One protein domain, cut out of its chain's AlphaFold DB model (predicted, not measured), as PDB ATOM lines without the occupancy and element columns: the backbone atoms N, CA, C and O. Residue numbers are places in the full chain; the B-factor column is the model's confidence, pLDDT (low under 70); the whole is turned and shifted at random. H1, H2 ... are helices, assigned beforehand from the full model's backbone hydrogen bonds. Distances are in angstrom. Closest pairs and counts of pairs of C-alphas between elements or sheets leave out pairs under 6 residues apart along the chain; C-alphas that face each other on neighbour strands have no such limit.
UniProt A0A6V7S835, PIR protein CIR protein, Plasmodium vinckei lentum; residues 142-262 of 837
ATOM      1  N   PHE A 142      14.696  11.605 -28.198       97.38
ATOM      2  CA  PHE A 142      15.425  11.136 -29.381       97.38
ATOM      3  C   PHE A 142      16.937  11.336 -29.225       97.38
ATOM      4  O   PHE A 142      17.696  10.421 -29.546       97.38
ATOM      5  N   TYR A 143      17.389  12.464 -28.663       96.62
ATOM      6  CA  TYR A 143      18.816  12.695 -28.436       96.62
ATOM      7  C   TYR A 143      19.409  11.758 -27.380       96.62
ATOM      8  O   TYR A 143      20.499  11.227 -27.566       96.62
ATOM      9  N   LEU A 144      18.666  11.450 -26.314       94.19
ATOM     10  CA  LEU A 144      19.081  10.451 -25.325       94.19
ATOM     11  C   LEU A 144      19.259   9.053 -25.950       94.19
ATOM     12  O   LEU A 144      20.169   8.329 -25.558       94.19
ATOM     13  N   LEU A 145      18.446   8.673 -26.944       96.25
ATOM     14  CA  LEU A 145      18.652   7.433 -27.708       96.25
ATOM     15  C   LEU A 145      19.847   7.532 -28.668       96.25
ATOM     16  O   LEU A 145      20.623   6.583 -28.782       96.25
ATOM     17  N   PHE A 146      20.024   8.672 -29.338       96.06
ATOM     18  CA  PHE A 146      21.180   8.946 -30.194       96.06
ATOM     19  C   PHE A 146      22.506   8.860 -29.410       96.06
ATOM     20  O   PHE A 146      23.432   8.173 -29.847       96.06
ATOM     21  N   ASN A 147      22.571   9.454 -28.214       92.56
ATOM     22  CA  ASN A 147      23.755   9.410 -27.357       92.56
ATOM     23  C   ASN A 147      24.021   8.014 -26.778       92.56
ATOM     24  O   ASN A 147      25.181   7.624 -26.701       92.56
ATOM     25  N   GLU A 148      23.004   7.197 -26.485       92.44
ATOM     26  CA  GLU A 148      23.199   5.776 -26.135       92.44
ATOM     27  C   GLU A 148      23.772   4.958 -27.313       92.44
ATOM     28  O   GLU A 148      24.692   4.158 -27.134       92.44
ATOM     29  N   ILE A 149      23.303   5.197 -28.546       93.94
ATOM     30  CA  ILE A 149      23.905   4.598 -29.752       93.94
ATOM     31  C   ILE A 149      25.370   5.035 -29.879       93.94
ATOM     32  O   ILE A 149      26.235   4.207 -30.177       93.94
ATOM     33  N   CYS A 150      25.676   6.311 -29.639       93.56
ATOM     34  CA  CYS A 150      27.043   6.816 -29.697       93.56
ATOM     35  C   CYS A 150      27.939   6.293 -28.567       93.56
ATOM     36  O   CYS A 150      29.078   5.922 -28.844       93.56
ATOM     37  N   TYR A 151      27.429   6.150 -27.343       89.50
ATOM     38  CA  TYR A 151      28.118   5.499 -26.228       89.50
ATOM     39  C   TYR A 151      28.531   4.072 -26.602       89.50
ATOM     40  O   TYR A 151      29.719   3.755 -26.588       89.50
ATOM     41  N   ILE A 152      27.586   3.244 -27.059       89.56
ATOM     42  CA  ILE A 152      27.856   1.863 -27.493       89.56
ATOM     43  C   ILE A 152      28.819   1.842 -28.703       89.56
ATOM     44  O   ILE A 152      29.686   0.971 -28.788       89.56
ATOM     45  N   THR A 153      28.730   2.817 -29.617       89.56
ATOM     46  CA  THR A 153      29.640   2.949 -30.776       89.56
ATOM     47  C   THR A 153      31.083   3.278 -30.379       89.56
ATOM     48  O   THR A 153      32.009   2.828 -31.052       89.56
ATOM     49  N   LEU A 154      31.283   4.079 -29.328       87.75
ATOM     50  CA  LEU A 154      32.601   4.539 -28.877       87.75
ATOM     51  C   LEU A 154      33.237   3.593 -27.849       87.75
ATOM     52  O   LEU A 154      34.450   3.395 -27.879       87.75
ATOM     53  N   LYS A 155      32.424   2.993 -26.974       87.12
ATOM     54  CA  LYS A 155      32.854   2.093 -25.897       87.12
ATOM     55  C   LYS A 155      33.344   0.738 -26.404       87.12
ATOM     56  O   LYS A 155      34.339   0.224 -25.901       87.12
ATOM     57  N   TYR A 156      32.640   0.125 -27.360       83.44
ATOM     58  CA  TYR A 156      32.882  -1.279 -27.694       83.44
ATOM     59  C   TYR A 156      33.869  -1.469 -28.850       83.44
ATOM     60  O   TYR A 156      33.556  -1.128 -29.996       83.44
ATOM     61  N   PRO A 157      35.041  -2.087 -28.604       74.31
ATOM     62  CA  PRO A 157      35.996  -2.357 -29.663       74.31
ATOM     63  C   PRO A 157      35.431  -3.352 -30.683       74.31
ATOM     64  O   PRO A 157      34.735  -4.323 -30.373       74.31
ATOM     65  N   LYS A 158      35.812  -3.153 -31.948       71.69
ATOM     66  CA  LYS A 158      35.460  -4.060 -33.055       71.69
ATOM     67  C   LYS A 158      36.083  -5.456 -32.868       71.69
ATOM     68  O   LYS A 158      35.595  -6.419 -33.458       71.69
ATOM     69  N   VAL A 159      37.081  -5.606 -31.993       67.38
ATOM     70  CA  VAL A 159      37.690  -6.877 -31.561       67.38
ATOM     71  C   VAL A 159      37.340  -7.127 -30.088       67.38
ATOM     72  O   VAL A 159      37.536  -6.242 -29.270       67.38
ATOM     73  N   ASN A 160      36.823  -8.319 -29.774       69.94
ATOM     74  CA  ASN A 160      36.580  -8.845 -28.419       69.94
ATOM     75  C   ASN A 160      35.937  -7.871 -27.392       69.94
ATOM     76  O   ASN A 160      36.498  -7.664 -26.319       69.94
ATOM     77  N   PRO A 161      34.756  -7.283 -27.678       77.56
ATOM     78  CA  PRO A 161      34.056  -6.415 -26.728       77.56
ATOM     79  C   PRO A 161      33.470  -7.194 -25.537       77.56
ATOM     80  O   PRO A 161      33.091  -8.360 -25.683       77.56
ATOM     81  N   ASN A 162      33.316  -6.533 -24.382       80.94
ATOM     82  CA  ASN A 162      32.695  -7.137 -23.200       80.94
ATOM     83  C   ASN A 162      31.199  -7.423 -23.433       80.94
ATOM     84  O   ASN A 162      30.364  -6.520 -23.489       80.94
ATOM     85  N   VAL A 163      30.863  -8.709 -23.539       82.00
ATOM     86  CA  VAL A 163      29.501  -9.214 -23.771       82.00
ATOM     87  C   VAL A 163      28.538  -8.847 -22.637       82.00
ATOM     88  O   VAL A 163      27.377  -8.535 -22.904       82.00
ATOM     89  N   ILE A 164      28.998  -8.894 -21.383       83.00
ATOM     90  CA  ILE A 164      28.142  -8.700 -20.203       83.00
ATOM     91  C   ILE A 164      27.681  -7.242 -20.135       83.00
ATOM     92  O   ILE A 164      26.498  -6.963 -19.936       83.00
ATOM     93  N   GLU A 165      28.594  -6.305 -20.390       85.25
ATOM     94  CA  GLU A 165      28.249  -4.889 -20.478       85.25
ATOM     95  C   GLU A 165      27.411  -4.574 -21.726       85.25
ATOM     96  O   GLU A 165      26.449  -3.815 -21.614       85.25
ATOM     97  N   ILE A 166      27.669  -5.216 -22.881       86.56
ATOM     98  CA  ILE A 166      26.790  -5.098 -24.061       86.56
ATOM     99  C   ILE A 166      25.344  -5.451 -23.695       86.56
ATOM    100  O   ILE A 166      24.430  -4.733 -24.095       86.56
ATOM    101  N   LYS A 167      25.118  -6.508 -22.901       88.12
ATOM    102  CA  LYS A 167      23.775  -6.894 -22.435       88.12
ATOM    103  C   LYS A 167      23.117  -5.794 -21.593       88.12
ATOM    104  O   LYS A 167      21.931  -5.509 -21.776       88.12
ATOM    105  N   LYS A 168      23.880  -5.170 -20.686       88.50
ATOM    106  CA  LYS A 168      23.427  -4.063 -19.825       88.50
ATOM    107  C   LYS A 168      23.050  -2.837 -20.661       88.50
ATOM    108  O   LYS A 168      21.911  -2.376 -20.584       88.50
ATOM    109  N   ASP A 169      23.963  -2.371 -21.507       88.25
ATOM    110  CA  ASP A 169      23.789  -1.150 -22.300       88.25
ATOM    111  C   ASP A 169      22.698  -1.335 -23.378       88.25
ATOM    112  O   ASP A 169      21.848  -0.468 -23.574       88.25
ATOM    113  N   SER A 170      22.621  -2.521 -23.996       91.69
ATOM    114  CA  SER A 170      21.530  -2.902 -24.908       91.69
ATOM    115  C   SER A 170      20.161  -2.950 -24.215       91.69
ATOM    116  O   SER A 170      19.154  -2.548 -24.801       91.69
ATOM    117  N   THR A 171      20.103  -3.394 -22.954       90.88
ATOM    118  CA  THR A 171      18.855  -3.410 -22.171       90.88
ATOM    119  C   THR A 171      18.414  -2.000 -21.772       90.88
ATOM    120  O   THR A 171      17.225  -1.693 -21.855       90.88
ATOM    121  N   ASN A 172      19.357  -1.130 -21.405       89.75
ATOM    122  CA  ASN A 172      19.120   0.296 -21.162       89.75
ATOM    123  C   ASN A 172      18.547   0.989 -22.416       89.75
ATOM    124  O   ASN A 172      17.463   1.574 -22.352       89.75
ATOM    125  N   PHE A 173      19.196   0.819 -23.577       93.88
ATOM    126  CA  PHE A 173      18.695   1.339 -24.854       93.88
ATOM    127  C   PHE A 173      17.284   0.819 -25.178       93.88
ATOM    128  O   PHE A 173      16.392   1.618 -25.463       93.88
ATOM    129  N   TYR A 174      17.041  -0.495 -25.063       94.38
ATOM    130  CA  TYR A 174      15.709  -1.084 -25.261       94.38
ATOM    131  C   TYR A 174      14.650  -0.432 -24.363       94.38
ATOM    132  O   TYR A 174      13.559  -0.120 -24.835       94.38
ATOM    133  N   ASN A 175      14.946  -0.232 -23.073       93.56
ATOM    134  CA  ASN A 175      13.973   0.297 -22.116       93.56
ATOM    135  C   ASN A 175      13.584   1.743 -22.475       93.56
ATOM    136  O   ASN A 175      12.396   2.072 -22.511       93.56
ATOM    137  N   LYS A 176      14.570   2.583 -22.825       93.50
ATOM    138  CA  LYS A 176      14.351   3.958 -23.309       93.50
ATOM    139  C   LYS A 176      13.575   3.983 -24.629       93.50
ATOM    140  O   LYS A 176      12.636   4.762 -24.777       93.50
ATOM    141  N   TYR A 177      13.917   3.092 -25.559       95.50
ATOM    142  CA  TYR A 177      13.276   2.975 -26.869       95.50
ATOM    143  C   TYR A 177      11.805   2.552 -26.751       95.50
ATOM    144  O   TYR A 177      10.925   3.185 -27.328       95.50
ATOM    145  N   ALA A 178      11.518   1.520 -25.951       94.88
ATOM    146  CA  ALA A 178      10.163   1.029 -25.709       94.88
ATOM    147  C   ALA A 178       9.296   2.046 -24.942       94.88
ATOM    148  O   ALA A 178       8.101   2.156 -25.215       94.88
ATOM    149  N   SER A 179       9.894   2.814 -24.021       94.44
ATOM    150  CA  SER A 179       9.248   3.965 -23.375       94.44
ATOM    151  C   SER A 179       8.856   5.030 -24.402       94.44
ATOM    152  O   SER A 179       7.684   5.390 -24.473       94.44
ATOM    153  N   LEU A 180       9.800   5.491 -25.232       95.25
ATOM    154  CA  LEU A 180       9.524   6.523 -26.231       95.25
ATOM    155  C   LEU A 180       8.471   6.055 -27.246       95.25
ATOM    156  O   LEU A 180       7.504   6.772 -27.481       95.25
ATOM    157  N   TYR A 181       8.597   4.830 -27.772       95.06
ATOM    158  CA  TYR A 181       7.625   4.228 -28.690       95.06
ATOM    159  C   TYR A 181       6.198   4.206 -28.123       95.06
ATOM    160  O   TYR A 181       5.248   4.495 -28.852       95.06
ATOM    161  N   ARG A 182       6.022   3.901 -26.828       93.94
ATOM    162  CA  ARG A 182       4.694   3.889 -26.189       93.94
ATOM    163  C   ARG A 182       4.014   5.259 -26.239       93.94
ATOM    164  O   ARG A 182       2.811   5.314 -26.475       93.94
ATOM    165  N   ASP A 183       4.777   6.334 -26.074       93.19
ATOM    166  CA  ASP A 183       4.233   7.691 -25.988       93.19
ATOM    167  C   ASP A 183       3.967   8.316 -27.371       93.19
ATOM    168  O   ASP A 183       3.038   9.108 -27.517       93.19
ATOM    169  N   ILE A 184       4.748   7.945 -28.398       93.31
ATOM    170  CA  ILE A 184       4.698   8.589 -29.728       93.31
ATOM    171  C   ILE A 184       3.952   7.805 -30.819       93.31
ATOM    172  O   ILE A 184       3.787   8.329 -31.917       93.31
ATOM    173  N   ASN A 185       3.518   6.560 -30.582       91.69
ATOM    174  CA  ASN A 185       3.065   5.664 -31.665       91.69
ATOM    175  C   ASN A 185       1.758   6.052 -32.390       91.69
ATOM    176  O   ASN A 185       1.436   5.418 -33.399       91.69
ATOM    177  N   GLU A 186       1.025   7.077 -31.941       90.69
ATOM    178  CA  GLU A 186      -0.058   7.669 -32.742       90.69
ATOM    179  C   GLU A 186       0.489   8.629 -33.829       90.69
ATOM    180  O   GLU A 186      -0.168   8.836 -34.845       90.69
ATOM    181  N   CYS A 187       1.691   9.198 -33.663       91.69
ATOM    182  CA  CYS A 187       2.286  10.200 -34.557       91.69
ATOM    183  C   CYS A 187       3.263   9.575 -35.566       91.69
ATOM    184  O   CYS A 187       4.356   9.120 -35.220       91.69
ATOM    185  N   GLU A 188       2.901   9.606 -36.848       90.62
ATOM    186  CA  GLU A 188       3.674   8.958 -37.916       90.62
ATOM    187  C   GLU A 188       5.030   9.639 -38.186       90.62
ATOM    188  O   GLU A 188       5.992   8.962 -38.550       90.62
ATOM    189  N   SER A 189       5.148  10.942 -37.912       92.12
ATOM    190  CA  SER A 189       6.395  11.717 -38.041       92.12
ATOM    191  C   SER A 189       7.415  11.358 -36.950       92.12
ATOM    192  O   SER A 189       8.576  11.085 -37.259       92.12
ATOM    193  N   TYR A 190       6.982  11.221 -35.689       93.69
ATOM    194  CA  TYR A 190       7.834  10.671 -34.625       93.69
ATOM    195  C   TYR A 190       8.177   9.193 -34.871       93.69
ATOM    196  O   TYR A 190       9.308   8.786 -34.614       93.69
ATOM    197  N   LEU A 191       7.255   8.386 -35.418       93.00
ATOM    198  CA  LEU A 191       7.567   7.009 -35.817       93.00
ATOM    199  C   LEU A 191       8.624   6.948 -36.929       93.00
ATOM    200  O   LEU A 191       9.524   6.120 -36.844       93.00
ATOM    201  N   LYS A 192       8.573   7.825 -37.941       90.94
ATOM    202  CA  LYS A 192       9.626   7.938 -38.969       90.94
ATOM    203  C   LYS A 192      10.994   8.195 -38.320       90.94
ATOM    204  O   LYS A 192      11.949   7.482 -38.622       90.94
ATOM    205  N   LEU A 193      11.063   9.145 -37.384       92.81
ATOM    206  CA  LEU A 193      12.287   9.495 -36.657       92.81
ATOM    207  C   LEU A 193      12.805   8.337 -35.778       92.81
ATOM    208  O   LEU A 193      14.000   8.040 -35.763       92.81
ATOM    209  N   LEU A 194      11.900   7.613 -35.110       94.69
ATOM    210  CA  LEU A 194      12.241   6.431 -34.314       94.69
ATOM    211  C   LEU A 194      12.781   5.289 -35.188       94.69
ATOM    212  O   LEU A 194      13.808   4.702 -34.855       94.69
ATOM    213  N   ASN A 195      12.145   5.024 -36.332       91.50
ATOM    214  CA  ASN A 195      12.556   3.992 -37.288       91.50
ATOM    215  C   ASN A 195      13.936   4.303 -37.912       91.50
ATOM    216  O   ASN A 195      14.699   3.387 -38.244       91.50
ATOM    217  N   ASN A 196      14.296   5.587 -38.036       90.19
ATOM    218  CA  ASN A 196      15.640   6.008 -38.434       90.19
ATOM    219  C   ASN A 196      16.676   5.656 -37.347       90.19
ATOM    220  O   ASN A 196      17.693   5.032 -37.665       90.19
ATOM    221  N   LEU A 197      16.410   5.951 -36.065       93.00
ATOM    222  CA  LEU A 197      17.283   5.523 -34.956       93.00
ATOM    223  C   LEU A 197      17.360   3.992 -34.813       93.00
ATOM    224  O   LEU A 197      18.454   3.459 -34.623       93.00
ATOM    225  N   GLU A 198      16.242   3.277 -34.977       93.50
ATOM    226  CA  GLU A 198      16.169   1.806 -35.009       93.50
ATOM    227  C   GLU A 198      17.134   1.235 -36.059       93.50
ATOM    228  O   GLU A 198      17.981   0.386 -35.769       93.50
ATOM    229  N   THR A 199      17.065   1.783 -37.277       91.81
ATOM    230  CA  THR A 199      17.925   1.403 -38.402       91.81
ATOM    231  C   THR A 199      19.404   1.647 -38.092       91.81
ATOM    232  O   THR A 199      20.260   0.850 -38.483       91.81
ATOM    233  N   ILE A 200      19.736   2.726 -37.379       91.75
ATOM    234  CA  ILE A 200      21.114   3.031 -36.975       91.75
ATOM    235  C   ILE A 200      21.600   2.048 -35.897       91.75
ATOM    236  O   ILE A 200      22.700   1.509 -36.035       91.75
ATOM    237  N   TYR A 201      20.788   1.751 -34.879       92.75
ATOM    238  CA  TYR A 201      21.122   0.793 -33.818       92.75
ATOM    239  C   TYR A 201      21.291  -0.639 -34.355       92.75
ATOM    240  O   TYR A 201      22.294  -1.293 -34.067       92.75
ATOM    241  N   GLU A 202      20.393  -1.119 -35.221       91.38
ATOM    242  CA  GLU A 202      20.540  -2.436 -35.862       91.38
ATOM    243  C   GLU A 202      21.723  -2.485 -36.853       91.38
ATOM    244  O   GLU A 202      22.289  -3.549 -37.115       91.38
ATOM    245  N   ASN A 203      22.180  -1.343 -37.379       89.25
ATOM    246  CA  ASN A 203      23.443  -1.264 -38.120       89.25
ATOM    247  C   ASN A 203      24.674  -1.313 -37.196       89.25
ATOM    248  O   ASN A 203      25.638  -2.008 -37.526       89.25
ATOM    249  N   LEU A 204      24.637  -0.659 -36.029       90.00
ATOM    250  CA  LEU A 204      25.674  -0.745 -34.993       90.00
ATOM    251  C   LEU A 204      25.827  -2.184 -34.478       90.00
ATOM    252  O   LEU A 204      26.913  -2.758 -34.584       90.00
ATOM    253  N   LYS A 205      24.727  -2.799 -34.030       90.12
ATOM    254  CA  LYS A 205      24.631  -4.212 -33.630       90.12
ATOM    255  C   LYS A 205      25.227  -5.126 -34.698       90.12
ATOM    256  O   LYS A 205      26.190  -5.846 -34.430       90.12
ATOM    257  N   ARG A 206      24.760  -5.022 -35.952       88.19
ATOM    258  CA  ARG A 206      25.329  -5.789 -37.074       88.19
ATOM    259  C   ARG A 206      26.827  -5.532 -37.266       88.19
ATOM    260  O   ARG A 206      27.542  -6.489 -37.546       88.19
ATOM    261  N   SER A 207      27.336  -4.313 -37.080       84.75
ATOM    262  CA  SER A 207      28.775  -4.021 -37.222       84.75
ATOM    263  C   SER A 207      29.650  -4.727 -36.172       84.75
ATOM    264  O   SER A 207      30.693  -5.277 -36.526       84.75
ATOM    265  N   LEU A 208      29.190  -4.810 -34.917       82.56
ATOM    266  CA  LEU A 208      29.889  -5.489 -33.813       82.56
ATOM    267  C   LEU A 208      29.877  -7.027 -33.950       82.56
ATOM    268  O   LEU A 208      30.732  -7.712 -33.380       82.56
ATOM    269  N   ILE A 209      28.936  -7.559 -34.737       82.94
ATOM    270  CA  ILE A 209      28.737  -8.991 -35.022       82.94
ATOM    271  C   ILE A 209      29.434  -9.428 -36.329       82.94
ATOM    272  O   ILE A 209      29.921 -10.558 -36.428       82.94
ATOM    273  N   LYS A 210      29.479  -8.569 -37.360       72.88
ATOM    274  CA  LYS A 210      29.778  -8.967 -38.754       72.88
ATOM    275  C   LYS A 210      31.201  -9.487 -38.991       72.88
ATOM    276  O   LYS A 210      31.372 -10.337 -39.859       72.88
ATOM    277  N   ASN A 211      32.184  -9.050 -38.204       59.78
ATOM    278  CA  ASN A 211      33.598  -9.416 -38.381       59.78
ATOM    279  C   ASN A 211      34.079 -10.499 -37.384       59.78
ATOM    280  O   ASN A 211      35.249 -10.532 -37.008       59.78
ATOM    281  N   ARG A 212      33.183 -11.384 -36.921       66.50
ATOM    282  CA  ARG A 212      33.522 -12.506 -36.025       66.50
ATOM    283  C   ARG A 212      33.796 -13.787 -36.819       66.50
ATOM    284  O   ARG A 212      32.862 -14.395 -37.336       66.50
ATOM    285  N   GLN A 213      35.060 -14.219 -36.851       66.38
ATOM    286  CA  GLN A 213      35.444 -15.575 -37.283       66.38
ATOM    287  C   GLN A 213      34.901 -16.636 -36.307       66.38
ATOM    288  O   GLN A 213      34.361 -17.658 -36.721       66.38
ATOM    289  N   ASN A 214      34.982 -16.366 -34.999       73.56
ATOM    290  CA  ASN A 214      34.455 -17.245 -33.959       73.56
ATOM    291  C   ASN A 214      32.907 -17.254 -33.971       73.56
ATOM    292  O   ASN A 214      32.255 -16.274 -33.594       73.56
ATOM    293  N   ARG A 215      32.326 -18.389 -34.389       80.12
ATOM    294  CA  ARG A 215      30.873 -18.622 -34.486       80.12
ATOM    295  C   ARG A 215      30.165 -18.611 -33.126       80.12
ATOM    296  O   ARG A 215      29.031 -18.141 -33.061       80.12
ATOM    297  N   LEU A 216      30.827 -19.062 -32.057       79.06
ATOM    298  CA  LEU A 216      30.292 -19.047 -30.692       79.06
ATOM    299  C   LEU A 216      30.143 -17.603 -30.191       79.06
ATOM    300  O   LEU A 216      29.044 -17.194 -29.832       79.06
ATOM    301  N   LEU A 217      31.204 -16.789 -30.283       75.94
ATOM    302  CA  LEU A 217      31.161 -15.370 -29.899       75.94
ATOM    303  C   LEU A 217      30.134 -14.577 -30.730       75.94
ATOM    304  O   LEU A 217      29.469 -13.682 -30.212       75.94
ATOM    305  N   LYS A 218      29.950 -14.934 -32.007       81.88
ATOM    306  CA  LYS A 218      28.896 -14.372 -32.865       81.88
ATOM    307  C   LYS A 218      27.486 -14.697 -32.343       81.88
ATOM    308  O   LYS A 218      26.644 -13.805 -32.297       81.88
ATOM    309  N   GLY A 219      27.234 -15.945 -31.938       82.69
ATOM    310  CA  GLY A 219      25.962 -16.361 -31.334       82.69
ATOM    311  C   GLY A 219      25.706 -15.691 -29.983       82.69
ATOM    312  O   GLY A 219      24.630 -15.145 -29.758       82.69
ATOM    313  N   ILE A 220      26.727 -15.637 -29.125       82.75
ATOM    314  CA  ILE A 220      26.681 -14.960 -27.825       82.75
ATOM    315  C   ILE A 220      26.315 -13.474 -27.987       82.75
ATOM    316  O   ILE A 220      25.416 -12.987 -27.299       82.75
ATOM    317  N   LEU A 221      26.945 -12.751 -28.921       83.62
ATOM    318  CA  LEU A 221      26.614 -11.345 -29.186       83.62
ATOM    319  C   LEU A 221      25.178 -11.170 -29.708       83.62
ATOM    320  O   LEU A 221      24.495 -10.250 -29.264       83.62
ATOM    321  N   ASN A 222      24.690 -12.058 -30.586       84.12
ATOM    322  CA  ASN A 222      23.300 -12.014 -31.061       84.12
ATOM    323  C   ASN A 222      22.279 -12.094 -29.911       84.12
ATOM    324  O   ASN A 222      21.281 -11.383 -29.951       84.12
ATOM    325  N   VAL A 223      22.518 -12.954 -28.913       85.06
ATOM    326  CA  VAL A 223      21.592 -13.186 -27.784       85.06
ATOM    327  C   VAL A 223      21.657 -12.064 -26.741       85.06
ATOM    328  O   VAL A 223      20.648 -11.748 -26.115       85.06
ATOM    329  N   ASN A 224      22.821 -11.435 -26.553       85.44
ATOM    330  CA  ASN A 224      22.981 -10.355 -25.573       85.44
ATOM    331  C   ASN A 224      22.498  -8.987 -26.088       85.44
ATOM    332  O   ASN A 224      22.136  -8.133 -25.280       85.44
ATOM    333  N   PHE A 225      22.420  -8.781 -27.407       87.81
ATOM    334  CA  PHE A 225      21.744  -7.618 -27.986       87.81
ATOM    335  C   PHE A 225      20.219  -7.800 -27.989       87.81
ATOM    336  O   PHE A 225      19.655  -8.392 -28.912       87.81
ATOM    337  N   LYS A 226      19.543  -7.219 -26.992       87.44
ATOM    338  CA  LYS A 226      18.083  -7.263 -26.843       87.44
ATOM    339  C   LYS A 226      17.393  -6.732 -28.108       87.44
ATOM    340  O   LYS A 226      17.694  -5.632 -28.580       87.44
ATOM    341  N   SER A 227      16.492  -7.534 -28.675       87.56
ATOM    342  CA  SER A 227      15.673  -7.158 -29.834       87.56
ATOM    343  C   SER A 227      14.705  -6.040 -29.463       87.56
ATOM    344  O   SER A 227      14.073  -6.107 -28.413       87.56
ATOM    345  N   LEU A 228      14.592  -5.023 -30.316       91.12
ATOM    346  CA  LEU A 228      13.681  -3.894 -30.116       91.12
ATOM    347  C   LEU A 228      12.215  -4.313 -30.345       91.12
ATOM    348  O   LEU A 228      11.970  -5.255 -31.104       91.12
ATOM    349  N   PRO A 229      11.233  -3.648 -29.702       86.06
ATOM    350  CA  PRO A 229       9.824  -3.898 -29.980       86.06
ATOM    351  C   PRO A 229       9.497  -3.512 -31.435       86.06
ATOM    352  O   PRO A 229       9.993  -2.487 -31.910       86.06
ATOM    353  N   PRO A 230       8.667  -4.297 -32.148       79.12
ATOM    354  CA  PRO A 230       8.378  -4.057 -33.556       79.12
ATOM    355  C   PRO A 230       7.622  -2.740 -33.746       79.12
ATOM    356  O   PRO A 230       6.525  -2.543 -33.221       79.12
ATOM    357  N   THR A 231       8.201  -1.843 -34.534       78.19
ATOM    358  CA  THR A 231       7.605  -0.554 -34.874       78.19
ATOM    359  C   THR A 231       6.510  -0.691 -35.929       78.19
ATOM    360  O   THR A 231       6.572  -1.503 -36.858       78.19
ATOM    361  N   LYS A 232       5.493   0.174 -35.828       80.12
ATOM    362  CA  LYS A 232       4.561   0.394 -36.937       80.12
ATOM    363  C   LYS A 232       5.342   1.127 -38.028       80.12
ATOM    364  O   LYS A 232       5.818   2.240 -37.807       80.12
ATOM    365  N   LYS A 233       5.479   0.511 -39.206       75.62
ATOM    366  CA  LYS A 233       6.080   1.170 -40.373       75.62
ATOM    367  C   LYS A 233       5.239   2.397 -40.724       75.62
ATOM    368  O   LYS A 233       4.040   2.257 -40.954       75.62
ATOM    369  N   ALA A 234       5.865   3.573 -40.769       65.69
ATOM    370  CA  ALA A 234       5.199   4.802 -41.192       65.69
ATOM    371  C   ALA A 234       4.595   4.623 -42.597       65.69
ATOM    372  O   ALA A 234       5.212   4.005 -43.474       65.69
ATOM    373  N   ASN A 235       3.378   5.130 -42.810       68.44
ATOM    374  CA  ASN A 235       2.688   4.965 -44.081       68.44
ATOM    375  C   ASN A 235       3.381   5.810 -45.164       68.44
ATOM    376  O   ASN A 235       3.480   7.027 -45.051       68.44
ATOM    377  N   LYS A 236       3.826   5.168 -46.253       63.56
ATOM    378  CA  LYS A 236       4.517   5.837 -47.372       63.56
ATOM    379  C   LYS A 236       3.668   6.886 -48.108       63.56
ATOM    380  O   LYS A 236       4.226   7.631 -48.903       63.56
ATOM    381  N   LYS A 237       2.349   6.909 -47.889       61.38
ATOM    382  CA  LYS A 237       1.412   7.903 -48.442       61.38
ATOM    383  C   LYS A 237       1.031   9.016 -47.450       61.38
ATOM    384  O   LYS A 237       0.193   9.843 -47.785       61.38
ATOM    385  N   SER A 238       1.570   9.004 -46.230       62.31
ATOM    386  CA  SER A 238       1.208   9.967 -45.181       62.31
ATOM    387  C   SER A 238       1.905  11.309 -45.394       62.31
ATOM    388  O   SER A 238       3.106  11.336 -45.674       62.31
ATOM    389  N   THR A 239       1.185  12.417 -45.211       61.50
ATOM    390  CA  THR A 239       1.784  13.756 -45.191       61.50
ATOM    391  C   THR A 239       2.676  13.881 -43.958       61.50
ATOM    392  O   THR A 239       2.198  13.849 -42.823       61.50
ATOM    393  N   ILE A 240       3.985  13.983 -44.183       73.38
ATOM    394  CA  ILE A 240       4.986  14.127 -43.124       73.38
ATOM    395  C   ILE A 240       4.851  15.526 -42.505       73.38
ATOM    396  O   ILE A 240       4.723  16.513 -43.224       73.38
ATOM    397  N   GLY A 241       4.866  15.599 -41.175       85.25
ATOM    398  CA  GLY A 241       4.715  16.845 -40.421       85.25
ATOM    399  C   GLY A 241       4.280  16.600 -38.976       85.25
ATOM    400  O   GLY A 241       3.581  15.630 -38.677       85.25
ATOM    401  N   PHE A 242       4.694  17.465 -38.054       89.94
ATOM    402  CA  PHE A 242       4.402  17.322 -36.615       89.94
ATOM    403  C   PHE A 242       3.099  18.022 -36.202       89.94
ATOM    404  O   PHE A 242       2.638  17.906 -35.070       89.94
ATOM    405  N   GLU A 243       2.459  18.682 -37.161       87.31
ATOM    406  CA  GLU A 243       1.228  19.441 -36.994       87.31
ATOM    407  C   GLU A 243      -0.065  18.662 -37.242       87.31
ATOM    408  O   GLU A 243      -1.151  19.221 -37.063       87.31
ATOM    409  N   CYS A 244       0.013  17.394 -37.654       88.38
ATOM    410  CA  CYS A 244      -1.192  16.594 -37.854       88.38
ATOM    411  C   CYS A 244      -1.882  16.299 -36.501       88.38
ATOM    412  O   CYS A 244      -1.205  16.256 -35.467       88.38
ATOM    413  N   PRO A 245      -3.209  16.054 -36.464       90.31
ATOM    414  CA  PRO A 245      -3.965  15.977 -35.208       90.31
ATOM    415  C   PRO A 245      -3.412  14.974 -34.183       90.31
ATOM    416  O   PRO A 245      -3.386  15.263 -32.988       90.31
ATOM    417  N   LYS A 246      -2.896  13.824 -34.639       91.94
ATOM    418  CA  LYS A 246      -2.286  12.806 -33.765       91.94
ATOM    419  C   LYS A 246      -0.971  13.288 -33.137       91.94
ATOM    420  O   LYS A 246      -0.722  13.030 -31.962       91.94
ATOM    421  N   CYS A 247      -0.141  14.007 -33.897       92.81
ATOM    422  CA  CYS A 247       1.112  14.580 -33.402       92.81
ATOM    423  C   CYS A 247       0.849  15.772 -32.464       92.81
ATOM    424  O   CYS A 247       1.418  15.801 -31.375       92.81
ATOM    425  N   LYS A 248      -0.096  16.671 -32.795       92.06
ATOM    426  CA  LYS A 248      -0.549  17.749 -31.891       92.06
ATOM    427  C   LYS A 248      -1.063  17.188 -30.552       92.06
ATOM    428  O   LYS A 248      -0.558  17.578 -29.504       92.06
ATOM    429  N   LYS A 249      -1.937  16.169 -30.573       92.62
ATOM    430  CA  LYS A 249      -2.420  15.439 -29.377       92.62
ATOM    431  C   LYS A 249      -1.290  14.828 -28.527       92.62
ATOM    432  O   LYS A 249      -1.411  14.763 -27.306       92.62
ATOM    433  N   ILE A 250      -0.204  14.356 -29.143       92.88
ATOM    434  CA  ILE A 250       0.981  13.833 -28.435       92.88
ATOM    435  C   ILE A 250       1.829  14.966 -27.833       92.88
ATOM    436  O   ILE A 250       2.315  14.824 -26.709       92.88
ATOM    437  N   ASN A 251       1.969  16.096 -28.532       92.44
ATOM    438  CA  ASN A 251       2.703  17.269 -28.050       92.44
ATOM    439  C   ASN A 251       2.019  17.910 -26.829       92.44
ATOM    440  O   ASN A 251       2.686  18.150 -25.824       92.44
ATOM    441  N   SER A 252       0.693  18.083 -26.846       89.75
ATOM    442  CA  SER A 252      -0.051  18.642 -25.703       89.75
ATOM    443  C   SER A 252       0.115  17.811 -24.421       89.75
ATOM    444  O   SER A 252       0.280  18.373 -23.341       89.75
ATOM    445  N   LYS A 253       0.179  16.472 -24.530       88.06
ATOM    446  CA  LYS A 253       0.452  15.573 -23.389       88.06
ATOM    447  C   LYS A 253       1.836  15.797 -22.757       88.06
ATOM    448  O   LYS A 253       1.986  15.561 -21.561       88.06
ATOM    449  N   ALA A 254       2.840  16.215 -23.532       86.50
ATOM    450  CA  ALA A 254       4.169  16.564 -23.019       86.50
ATOM    451  C   ALA A 254       4.145  17.931 -22.314       86.50
ATOM    452  O   ALA A 254       4.597  18.077 -21.181       86.50
ATOM    453  N   GLU A 255       3.507  18.927 -22.933       83.31
ATOM    454  CA  GLU A 255       3.347  20.264 -22.348       83.31
ATOM    455  C   GLU A 255       2.581  20.232 -21.012       83.31
ATOM    456  O   GLU A 255       2.971  20.909 -20.058       83.31
ATOM    457  N   GLU A 256       1.556  19.383 -20.894       80.31
ATOM    458  CA  GLU A 256       0.881  19.097 -19.623       80.31
ATOM    459  C   GLU A 256       1.817  18.533 -18.546       80.31
ATOM    460  O   GLU A 256       1.697  18.918 -17.383       80.31
ATOM    461  N   LYS A 257       2.739  17.623 -18.896       73.75
ATOM    462  CA  LYS A 257       3.713  17.069 -17.941       73.75
ATOM    463  C   LYS A 257       4.684  18.142 -17.465       73.75
ATOM    464  O   LYS A 257       4.829  18.310 -16.256       73.75
ATOM    465  N   LYS A 258       5.265  18.932 -18.383       67.25
ATOM    466  CA  LYS A 258       6.155  20.057 -18.031       67.25
ATOM    467  C   LYS A 258       5.456  21.011 -17.050       67.25
ATOM    468  O   LYS A 258       6.026  21.333 -16.009       67.25
ATOM    469  N   ARG A 259       4.187  21.364 -17.302       58.47
ATOM    470  CA  ARG A 259       3.369  22.209 -16.403       58.47
ATOM    471  C   ARG A 259       3.051  21.570 -15.042       58.47
ATOM    472  O   ARG A 259       2.894  22.305 -14.078       58.47
ATOM    473  N   LYS A 260       2.963  20.238 -14.949       50.38
ATOM    474  CA  LYS A 260       2.749  19.500 -13.683       50.38
ATOM    475  C   LYS A 260       4.045  19.290 -12.883       50.38
ATOM    476  O   LYS A 260       3.968  19.065 -11.681       50.38
ATOM    477  N   SER A 261       5.211  19.368 -13.532       48.00
ATOM    478  CA  SER A 261       6.532  19.252 -12.885       48.00
ATOM    479  C   SER A 261       7.083  20.561 -12.307       48.00
ATOM    480  O   SER A 261       7.938  20.519 -11.428       48.00
ATOM    481  N   VAL A 262       6.593  21.718 -12.764       42.88
ATOM    482  CA  VAL A 262       6.874  23.004 -12.110       42.88
ATOM    483  C   VAL A 262       6.063  23.057 -10.809       42.88
ATOM    484  O   VAL A 262       4.842  22.879 -10.875       42.88
TER     485      VAL A 262
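What this domain is: This is residues 142 to 262 of the 837 residues of the protein "PIR protein CIR protein" of Plasmodium vinckei lentum (UniProt A0A6V7S835). Three helices, H1, H2 and H3, stand side by side in a triangle, H4 joins them at one end to complete an up-and-down bundle, and H5 is set across the other end like the foot of an L. Residues 255 to 262, of which 255 to 261 belong to H5, stick out. The 121 printed residues hold five named helices, H1 to H5 in order, and no named strand; the class is all helix. The whole is loose, with a radius of gyration of the C-alphas of 17.0 A, and flat, spanning 51 by 39 by 20 A.

How they stand to each other: H3, residues 188 to 210, touches H1, residues 142 to 155, with residues 194 to 204 alone; they run the same way at 7 degrees, a shallow tilt, the closest C-alphas being those of Ile 149 and Tyr 201, 6.2 A apart. H2, residues 163 to 184, forms a hairpin with H3 at a shallow tilt of 12 degrees, closest at the C-alphas of Ile 184 and Tyr 190, 6.2 A. H4, residues 215 to 224, touches H2 at a steep tilt of 39 degrees, closest at the C-alphas of Lys 167 and Asn 224, 4.7 A. H5, residues 245 to 261, touches H3 only at their ends, only just, with 3 pairs of C-alphas within 8 A, about perpendicular at 82 degrees; the closest are Ser 189 and Cys 247, 7.6 A. H1 and H5 are apart. Every O i to N i+4 pair is within hydrogen-bond range in H1, H2, H3 and H4; in H5, 11 of 13.

Where its parts are: H1 begins at C-alpha 142 (15.425, 11.136, -29.381) and is 19.9 A long. H2 measures 31.1 A, H3 31.7 A, H4 14.5 A and H5 24.9 A, ending at C-alpha 261 (6.532, 19.252, -12.885).

The domain as a whole: The C-alphas of Gln 213 and Val 262, the two farthest apart, are 54.2 A apart. The printed part has no cut; the link from H4 to H5, residues 225 to 244, is long. Confidence is under 70 at residues 159 to 160, 211 to 213, 234 to 239 and 258 to 262.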